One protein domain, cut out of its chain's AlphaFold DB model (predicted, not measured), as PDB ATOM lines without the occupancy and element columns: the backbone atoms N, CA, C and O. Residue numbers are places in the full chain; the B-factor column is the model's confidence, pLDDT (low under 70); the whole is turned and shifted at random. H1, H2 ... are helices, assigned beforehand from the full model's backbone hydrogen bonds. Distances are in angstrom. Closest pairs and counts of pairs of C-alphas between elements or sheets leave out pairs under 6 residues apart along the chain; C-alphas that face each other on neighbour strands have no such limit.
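AT A GLANCE: This is residues 123 to 165 and 175 to 201 of the 205 residues of the protein "Hypothetical protein" of Symbiodinium natans (UniProt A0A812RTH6). Three helices that do not pack together are strung along an open chain: long H1, a looped stretch at residues 143 to 165 and, beyond a cut, tiny H2 and H3, with residues 187 to 201 sticking out as an arm. The printed part has 70 residues, 36 of them in H1, H2 and H3, in that order; the class is all helix, with no named strand. It is only just loose, close to extended, with a radius of gyration of the C-alphas of 16.6 A and spans of 51 by 33 by 25 A.

HOW THE PARTS SIT: H1, residues 123 to 142, is apart from H2, residues 183 to 186, and from H3, residues 190 to 201. Residues 145 to 146 pair with 156 to 157, antiparallel. H2 and H3 are close but not clearly touching; their closest C-alphas, of Glu 184 and Tyr 190, are 6.5 A apart. Every O i to N i+4 pair is within hydrogen-bond range in H1, 6 of 8 in H3; H2 is too short for one.

IN THESE COORDINATES: H1 runs 28.5 A from C-alpha 123 at (37.151, -45.076, -29.876), H2 5.3 A, and H3 17.1 A to C-alpha 201 at (20.591, -14.252, -17.813).

THE WHOLE: The farthest C-alphas, of Glu 162 and Phe 200, are 52.0 A apart. Residues 166 to 174 are not printed, a gap of 15.6 A between C-alphas 165 and 175; H2 to H3 is a tight link. pLDDT is under 70 in 25 residues, among them 175 to 186.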
ATOM      1  N   ALA A 123      35.803 -44.525 -29.716       78.38
ATOM      2  CA  ALA A 123      37.151 -45.076 -29.876       78.38
ATOM      3  C   ALA A 123      38.016 -44.215 -30.805       78.38
ATOM      4  O   ALA A 123      39.208 -44.002 -30.570       78.38
ATOM      5  N   HIS A 124      37.417 -43.679 -31.875       80.00
ATOM      6  CA  HIS A 124      38.123 -42.768 -32.768       80.00
ATOM      7  C   HIS A 124      38.442 -41.435 -32.081       80.00
ATOM      8  O   HIS A 124      39.552 -40.923 -32.235       80.00
ATOM      9  N   GLN A 125      37.502 -40.888 -31.307       85.19
ATOM     10  CA  GLN A 125      37.721 -39.653 -30.549       85.19
ATOM     11  C   GLN A 125      38.810 -39.832 -29.488       85.19
ATOM     12  O   GLN A 125      39.724 -39.011 -29.417       85.19
ATOM     13  N   GLU A 126      38.778 -40.928 -28.731       82.88
ATOM     14  CA  GLU A 126      39.807 -41.281 -27.752       82.88
ATOM     15  C   GLU A 126      41.176 -41.446 -28.413       82.88
ATOM     16  O   GLU A 126      42.177 -40.912 -27.929       82.88
ATOM     17  N   TYR A 127      41.232 -42.119 -29.566       81.06
ATOM     18  CA  TYR A 127      42.462 -42.262 -30.338       81.06
ATOM     19  C   TYR A 127      43.025 -40.902 -30.779       81.06
ATOM     20  O   TYR A 127      44.225 -40.643 -30.632       81.06
ATOM     21  N   LEU A 128      42.171 -40.010 -31.292       86.06
ATOM     22  CA  LEU A 128      42.564 -38.656 -31.688       86.06
ATOM     23  C   LEU A 128      43.016 -37.816 -30.490       86.06
ATOM     24  O   LEU A 128      44.031 -37.116 -30.584       86.06
ATOM     25  N   ALA A 129      42.313 -37.904 -29.362       85.88
ATOM     26  CA  ALA A 129      42.662 -37.217 -28.125       85.88
ATOM     27  C   ALA A 129      44.024 -37.697 -27.604       85.88
ATOM     28  O   ALA A 129      44.919 -36.887 -27.350       85.88
ATOM     29  N   ALA A 130      44.240 -39.013 -27.554       81.25
ATOM     30  CA  ALA A 130      45.508 -39.611 -27.155       81.25
ATOM     31  C   ALA A 130      46.656 -39.229 -28.106       81.25
ATOM     32  O   ALA A 130      47.769 -38.937 -27.658       81.25
ATOM     33  N   GLY A 131      46.408 -39.206 -29.419       86.88
ATOM     34  CA  GLY A 131      47.381 -38.757 -30.415       86.88
ATOM     35  C   GLY A 131      47.765 -37.288 -30.228       86.88
ATOM     36  O   GLY A 131      48.954 -36.959 -30.182       86.88
ATOM     37  N   SER A 132      46.769 -36.422 -30.043       91.00
ATOM     38  CA  SER A 132      46.951 -34.986 -29.808       91.00
ATOM     39  C   SER A 132      47.746 -34.727 -28.529       91.00
ATOM     40  O   SER A 132      48.725 -33.979 -28.551       91.00
ATOM     41  N   GLN A 133      47.411 -35.436 -27.448       85.62
ATOM     42  CA  GLN A 133      48.128 -35.365 -26.180       85.62
ATOM     43  C   GLN A 133      49.604 -35.764 -26.335       85.62
ATOM     44  O   GLN A 133      50.493 -35.060 -25.861       85.62
ATOM     45  N   ARG A 134      49.905 -36.847 -27.065       85.94
ATOM     46  CA  ARG A 134      51.295 -37.286 -27.310       85.94
ATOM     47  C   ARG A 134      52.100 -36.265 -28.113       85.94
ATOM     48  O   ARG A 134      53.280 -36.056 -27.830       85.94
ATOM     49  N   VAL A 135      51.491 -35.651 -29.129       91.06
ATOM     50  CA  VAL A 135      52.140 -34.598 -29.927       91.06
ATOM     51  C   VAL A 135      52.424 -33.380 -29.055       91.06
ATOM     52  O   VAL A 135      53.549 -32.873 -29.070       91.06
ATOM     53  N   PHE A 136      51.443 -32.962 -28.257       90.19
ATOM     54  CA  PHE A 136      51.581 -31.862 -27.313       90.19
ATOM     55  C   PHE A 136      52.706 -32.120 -26.302       90.19
ATOM     56  O   PHE A 136      53.635 -31.319 -26.198       90.19
ATOM     57  N   GLU A 137      52.703 -33.269 -25.626       85.12
ATOM     58  CA  GLU A 137      53.739 -33.649 -24.658       85.12
ATOM     59  C   GLU A 137      55.135 -33.715 -25.284       85.12
ATOM     60  O   GLU A 137      56.118 -33.262 -24.690       85.12
ATOM     61  N   ARG A 138      55.242 -34.256 -26.504       88.81
ATOM     62  CA  ARG A 138      56.502 -34.271 -27.254       88.81
ATOM     63  C   ARG A 138      56.992 -32.851 -27.524       88.81
ATOM     64  O   ARG A 138      58.181 -32.588 -27.356       88.81
ATOM     65  N   HIS A 139      56.103 -31.955 -27.946       90.69
ATOM     66  CA  HIS A 139      56.451 -30.573 -28.251       90.69
ATOM     67  C   HIS A 139      56.864 -29.801 -26.990       90.69
ATOM     68  O   HIS A 139      57.909 -29.152 -26.989       90.69
ATOM     69  N   MET A 140      56.125 -29.964 -25.888       87.12
ATOM     70  CA  MET A 140      56.495 -29.434 -24.572       87.12
ATOM     71  C   MET A 140      57.903 -29.888 -24.171       87.12
ATOM     72  O   MET A 140      58.753 -29.055 -23.865       87.12
ATOM     73  N   ARG A 141      58.199 -31.190 -24.284       85.44
ATOM     74  CA  ARG A 141      59.526 -31.736 -23.969       85.44
ATOM     75  C   ARG A 141      60.634 -31.134 -24.834       85.44
ATOM     76  O   ARG A 141      61.702 -30.833 -24.306       85.44
ATOM     77  N   LEU A 142      60.396 -30.950 -26.135       85.62
ATOM     78  CA  LEU A 142      61.361 -30.323 -27.049       85.62
ATOM     79  C   LEU A 142      61.638 -28.856 -26.696       85.62
ATOM     80  O   LEU A 142      62.756 -28.391 -26.890       85.62
ATOM     81  N   MET A 143      60.652 -28.149 -26.140       86.00
ATOM     82  CA  MET A 143      60.810 -26.776 -25.646       86.00
ATOM     83  C   MET A 143      61.334 -26.702 -24.202       86.00
ATOM     84  O   MET A 143      61.453 -25.612 -23.648       86.00
ATOM     85  N   GLY A 144      61.623 -27.843 -23.569       86.81
ATOM     86  CA  GLY A 144      62.025 -27.899 -22.165       86.81
ATOM     87  C   GLY A 144      60.893 -27.573 -21.186       86.81
ATOM     88  O   GLY A 144      61.170 -27.320 -20.017       86.81
ATOM     89  N   LEU A 145      59.636 -27.576 -21.633       89.38
ATOM     90  CA  LEU A 145      58.451 -27.325 -20.819       89.38
ATOM     91  C   LEU A 145      57.956 -28.621 -20.170       89.38
ATOM     92  O   LEU A 145      57.860 -29.671 -20.807       89.38
ATOM     93  N   ILE A 146      57.613 -28.533 -18.890       88.50
ATOM     94  CA  ILE A 146      56.876 -29.551 -18.148       88.50
ATOM     95  C   ILE A 146      55.433 -29.045 -18.038       88.50
ATOM     96  O   ILE A 146      55.239 -27.959 -17.480       88.50
ATOM     97  N   PRO A 147      54.437 -29.782 -18.565       85.88
ATOM     98  CA  PRO A 147      53.041 -29.375 -18.475       85.88
ATOM     99  C   PRO A 147      52.566 -29.375 -17.019       85.88
ATOM    100  O   PRO A 147      53.129 -30.064 -16.166       85.88
ATOM    101  N   TRP A 148      51.520 -28.599 -16.751       89.00
ATOM    102  CA  TRP A 148      50.853 -28.596 -15.453       89.00
ATOM    103  C   TRP A 148      50.285 -29.993 -15.157       89.00
ATOM    104  O   TRP A 148      49.708 -30.620 -16.046       89.00
ATOM    105  N   GLN A 149      50.473 -30.488 -13.931       85.62
ATOM    106  CA  GLN A 149      49.920 -31.777 -13.483       85.62
ATOM    107  C   GLN A 149      48.952 -31.616 -12.307       85.62
ATOM    108  O   GLN A 149      47.970 -32.346 -12.222       85.62
ATOM    109  N   SER A 150      49.264 -30.702 -11.388       89.19
ATOM    110  CA  SER A 150      48.458 -30.367 -10.213       89.19
ATOM    111  C   SER A 150      48.912 -29.023  -9.637       89.19
ATOM    112  O   SER A 150      49.959 -28.504 -10.031       89.19
ATOM    113  N   ASP A 151      48.189 -28.483  -8.654       86.25
ATOM    114  CA  ASP A 151      48.603 -27.264  -7.938       86.25
ATOM    115  C   ASP A 151      49.961 -27.420  -7.234       86.25
ATOM    116  O   ASP A 151      50.752 -26.482  -7.167       86.25
ATOM    117  N   GLU A 152      50.281 -28.632  -6.773       91.94
ATOM    118  CA  GLU A 152      51.585 -28.972  -6.184       91.94
ATOM    119  C   GLU A 152      52.697 -29.126  -7.237       91.94
ATOM    120  O   GLU A 152      53.888 -29.074  -6.921       91.94
ATOM    121  N   LYS A 153      52.319 -29.354  -8.500       87.50
ATOM    122  CA  LYS A 153      53.221 -29.577  -9.636       87.50
ATOM    123  C   LYS A 153      52.801 -28.693 -10.811       87.50
ATOM    124  O   LYS A 153      52.355 -29.210 -11.847       87.50
ATOM    125  N   PRO A 154      52.942 -27.364 -10.663       90.69
ATOM    126  CA  PRO A 154      52.569 -26.437 -11.711       90.69
ATOM    127  C   PRO A 154      53.472 -26.607 -12.935       90.69
ATOM    128  O   PRO A 154      54.573 -27.170 -12.860       90.69
ATOM    129  N   ALA A 155      53.009 -26.088 -14.072       85.81
ATOM    130  CA  ALA A 155      53.821 -26.034 -15.278       85.81
ATOM    131  C   ALA A 155      55.139 -25.294 -14.997       85.81
ATOM    132  O   ALA A 155      55.150 -24.237 -14.365       85.81
ATOM    133  N   ARG A 156      56.258 -25.841 -15.475       87.25
ATOM    134  CA  ARG A 156      57.593 -25.256 -15.262       87.25
ATOM    135  C   ARG A 156      58.524 -25.524 -16.433       87.25
ATOM    136  O   ARG A 156      58.356 -26.498 -17.159       87.25
ATOM    137  N   LEU A 157      59.541 -24.687 -16.590       87.06
ATOM    138  CA  LEU A 157      60.580 -24.849 -17.603       87.06
ATOM    139  C   LEU A 157      61.762 -25.616 -16.992       87.06
ATOM    140  O   LEU A 157      62.423 -25.121 -16.083       87.06
ATOM    141  N   ALA A 158      62.003 -26.844 -17.446       85.12
ATOM    142  CA  ALA A 158      63.091 -27.686 -16.954       85.12
ATOM    143  C   ALA A 158      64.444 -27.285 -17.549       85.12
ATOM    144  O   ALA A 158      65.423 -27.191 -16.818       85.12
ATOM    145  N   ASN A 159      64.479 -27.031 -18.861       79.25
ATOM    146  CA  ASN A 159      65.697 -26.744 -19.617       79.25
ATOM    147  C   ASN A 159      65.439 -25.599 -20.612       79.25
ATOM    148  O   ASN A 159      65.171 -25.873 -21.783       79.25
ATOM    149  N   PRO A 160      65.464 -24.326 -20.169       73.94
ATOM    150  CA  PRO A 160      65.397 -23.191 -21.084       73.94
ATOM    151  C   PRO A 160      66.518 -23.282 -22.127       73.94
ATOM    152  O   PRO A 160      67.671 -23.501 -21.747       73.94
ATOM    153  N   PRO A 161      66.230 -23.078 -23.421       71.50
ATOM    154  CA  PRO A 161      67.274 -22.883 -24.422       71.50
ATOM    155  C   PRO A 161      68.174 -21.684 -24.077       71.50
ATOM    156  O   PRO A 161      67.701 -20.710 -23.499       71.50
ATOM    157  N   GLU A 162      69.447 -21.692 -24.487       74.31
ATOM    158  CA  GLU A 162      70.377 -20.572 -24.218       74.31
ATOM    159  C   GLU A 162      69.887 -19.231 -24.796       74.31
ATOM    160  O   GLU A 162      70.062 -18.179 -24.183       74.31
ATOM    161  N   TRP A 163      69.198 -19.266 -25.944       72.94
ATOM    162  CA  TRP A 163      68.588 -18.083 -26.561       72.94
ATOM    163  C   TRP A 163      67.409 -17.514 -25.761       72.94
ATOM    164  O   TRP A 163      67.001 -16.382 -26.007       72.94
ATOM    165  N   TYR A 164      66.892 -18.255 -24.775       68.94
ATOM    166  CA  TYR A 164      65.850 -17.803 -23.850       68.94
ATOM    167  C   TYR A 164      66.376 -16.769 -22.829       68.94
ATOM    168  O   TYR A 164      65.675 -16.403 -21.890       68.94
ATOM    169  N   GLY A 165      67.609 -16.272 -23.009       62.72
ATOM    170  CA  GLY A 165      68.066 -15.003 -22.437       62.72
ATOM    171  C   GLY A 165      68.291 -15.008 -20.925       62.72
ATOM    172  O   GLY A 165      68.383 -13.941 -20.328       62.72
ATOM    173  N   MET A 175      54.700 -17.925 -15.322       50.97
ATOM    174  CA  MET A 175      53.917 -17.793 -16.549       50.97
ATOM    175  C   MET A 175      52.497 -17.355 -16.164       50.97
ATOM    176  O   MET A 175      51.659 -18.180 -15.822       50.97
ATOM    177  N   LYS A 176      52.226 -16.044 -16.194       52.78
ATOM    178  CA  LYS A 176      50.910 -15.471 -15.856       52.78
ATOM    179  C   LYS A 176      49.819 -15.823 -16.876       52.78
ATOM    180  O   LYS A 176      48.648 -15.634 -16.585       52.78
ATOM    181  N   ASN A 177      50.197 -16.378 -18.028       42.19
ATOM    182  CA  ASN A 177      49.286 -16.769 -19.100       42.19
ATOM    183  C   ASN A 177      49.397 -18.276 -19.373       42.19
ATOM    184  O   ASN A 177      49.854 -18.692 -20.435       42.19
ATOM    185  N   VAL A 178      49.027 -19.103 -18.395       49.50
ATOM    186  CA  VAL A 178      48.730 -20.518 -18.649       49.50
ATOM    187  C   VAL A 178      47.241 -20.598 -18.960       49.50
ATOM    188  O   VAL A 178      46.412 -20.427 -18.073       49.50
ATOM    189  N   PHE A 179      46.898 -20.819 -20.229       48.25
ATOM    190  CA  PHE A 179      45.532 -21.167 -20.600       48.25
ATOM    191  C   PHE A 179      45.278 -22.595 -20.119       48.25
ATOM    192  O   PHE A 179      45.832 -23.550 -20.665       48.25
ATOM    193  N   VAL A 180      44.492 -22.733 -19.057       54.66
ATOM    194  CA  VAL A 180      43.989 -24.031 -18.615       54.66
ATOM    195  C   VAL A 180      42.798 -24.350 -19.505       54.66
ATOM    196  O   VAL A 180      41.755 -23.714 -19.390       54.66
ATOM    197  N   LEU A 181      42.972 -25.292 -20.432       53.06
ATOM    198  CA  LEU A 181      41.837 -25.882 -21.134       53.06
ATOM    199  C   LEU A 181      41.140 -26.794 -20.131       53.06
ATOM    200  O   LEU A 181      41.678 -27.844 -19.772       53.06
ATOM    201  N   THR A 182      39.997 -26.360 -19.618       65.75
ATOM    202  CA  THR A 182      39.195 -27.214 -18.747       65.75
ATOM    203  C   THR A 182      38.517 -28.303 -19.591       65.75
ATOM    204  O   THR A 182      38.333 -28.111 -20.797       65.75
ATOM    205  N   PRO A 183      38.164 -29.466 -19.011       59.25
ATOM    206  CA  PRO A 183      37.478 -30.530 -19.745       59.25
ATOM    207  C   PRO A 183      36.203 -30.053 -20.450       59.25
ATOM    208  O   PRO A 183      35.897 -30.539 -21.535       59.25
ATOM    209  N   GLU A 184      35.504 -29.059 -19.890       65.12
ATOM    210  CA  GLU A 184      34.318 -28.463 -20.513       65.12
ATOM    211  C   GLU A 184      34.662 -27.746 -21.825       65.12
ATOM    212  O   GLU A 184      33.925 -27.874 -22.795       65.12
ATOM    213  N   MET A 185      35.811 -27.065 -21.908       63.31
ATOM    214  CA  MET A 185      36.260 -26.381 -23.132       63.31
ATOM    215  C   MET A 185      36.615 -27.345 -24.275       63.31
ATOM    216  O   MET A 185      36.793 -26.908 -25.414       63.31
ATOM    217  N   LEU A 186      36.752 -28.641 -23.981       68.50
ATOM    218  CA  LEU A 186      36.975 -29.694 -24.972       68.50
ATOM    219  C   LEU A 186      35.663 -30.354 -25.434       68.50
ATOM    220  O   LEU A 186      35.701 -31.151 -26.371       68.50
ATOM    221  N   ASP A 187      34.514 -30.019 -24.832       71.31
ATOM    222  CA  ASP A 187      33.205 -30.500 -25.279       71.31
ATOM    223  C   ASP A 187      32.847 -29.860 -26.639       71.31
ATOM    224  O   ASP A 187      32.768 -28.628 -26.746       71.31
ATOM    225  N   PRO A 188      32.569 -30.653 -27.695       69.19
ATOM    226  CA  PRO A 188      32.152 -30.143 -29.004       69.19
ATOM    227  C   PRO A 188      30.918 -29.227 -28.972       69.19
ATOM    228  O   PRO A 188      30.674 -28.484 -29.927       69.19
ATOM    229  N   ASN A 189      30.112 -29.287 -27.910       76.12
ATOM    230  CA  ASN A 189      28.920 -28.468 -27.717       76.12
ATOM    231  C   ASN A 189      29.107 -27.313 -26.718       76.12
ATOM    232  O   ASN A 189      28.135 -26.594 -26.481       76.12
ATOM    233  N   TYR A 190      30.313 -27.082 -26.182       72.50
ATOM    234  CA  TYR A 190      30.582 -26.020 -25.201       72.50
ATOM    235  C   TYR A 190      30.042 -24.648 -25.649       72.50
ATOM    236  O   TYR A 190      29.298 -23.994 -24.919       72.50
ATOM    237  N   SER A 191      30.279 -24.274 -26.913       64.00
ATOM    238  CA  SER A 191      29.819 -22.994 -27.477       64.00
ATOM    239  C   SER A 191      28.296 -22.837 -27.542       64.00
ATOM    240  O   SER A 191      27.787 -21.718 -27.537       64.00
ATOM    241  N   LYS A 192      27.543 -23.944 -27.599       71.88
ATOM    242  CA  LYS A 192      26.073 -23.914 -27.630       71.88
ATOM    243  C   LYS A 192      25.478 -23.759 -26.233       71.88
ATOM    244  O   LYS A 192      24.393 -23.197 -26.103       71.88
ATOM    245  N   ASN A 193      26.168 -24.262 -25.210       62.91
ATOM    246  CA  ASN A 193      25.721 -24.160 -23.824       62.91
ATOM    247  C   ASN A 193      25.954 -22.745 -23.275       62.91
ATOM    248  O   ASN A 193      25.058 -22.194 -22.642       62.91
ATOM    249  N   GLU A 194      27.076 -22.114 -23.632       65.06
ATOM    250  CA  GLU A 194      27.410 -20.741 -23.219       65.06
ATOM    251  C   GLU A 194      26.387 -19.713 -23.752       65.06
ATOM    252  O   GLU A 194      25.876 -18.879 -23.006       65.06
ATOM    253  N   GLN A 195      25.947 -19.859 -25.010       62.50
ATOM    254  CA  GLN A 195      24.888 -19.012 -25.588       62.50
ATOM    255  C   GLN A 195      23.519 -19.200 -24.915       62.50
ATOM    256  O   GLN A 195      22.681 -18.297 -24.939       62.50
ATOM    257  N   LYS A 196      23.264 -20.374 -24.328       67.50
ATOM    258  CA  LYS A 196      21.986 -20.690 -23.681       67.50
ATOM    259  C   LYS A 196      21.913 -20.115 -22.265       67.50
ATOM    260  O   LYS A 196      20.836 -19.686 -21.853       67.50
ATOM    261  N   GLU A 197      23.038 -20.063 -21.554       68.00
ATOM    262  CA  GLU A 197      23.133 -19.417 -20.240       68.00
ATOM    263  C   GLU A 197      23.085 -17.887 -20.342       68.00
ATOM    264  O   GLU A 197      22.359 -17.254 -19.574       68.00
ATOM    265  N   GLU A 198      23.740 -17.281 -21.340       67.69
ATOM    266  CA  GLU A 198      23.619 -15.833 -21.576       67.69
ATOM    267  C   GLU A 198      22.186 -15.423 -21.955       67.69
ATOM    268  O   GLU A 198      21.688 -14.393 -21.493       67.69
ATOM    269  N   ALA A 199      21.484 -16.250 -22.740       62.91
ATOM    270  CA  ALA A 199      20.083 -16.013 -23.086       62.91
ATOM    271  C   ALA A 199      19.143 -16.098 -21.867       62.91
ATOM    272  O   ALA A 199      18.172 -15.346 -21.795       62.91
ATOM    273  N   PHE A 200      19.435 -16.971 -20.897       67.88
ATOM    274  CA  PHE A 200      18.678 -17.054 -19.644       67.88
ATOM    275  C   PHE A 200      18.956 -15.854 -18.726       67.88
ATOM    276  O   PHE A 200      18.024 -15.284 -18.167       67.88
ATOM    277  N   ALA A 201      20.210 -15.402 -18.637       69.75
ATOM    278  CA  ALA A 201      20.591 -14.252 -17.813       69.75
ATOM    279  C   ALA A 201      20.037 -12.904 -18.325       69.75
ATOM    280  O   ALA A 201      19.924 -11.948 -17.552       69.75
TER     281      ALA A 201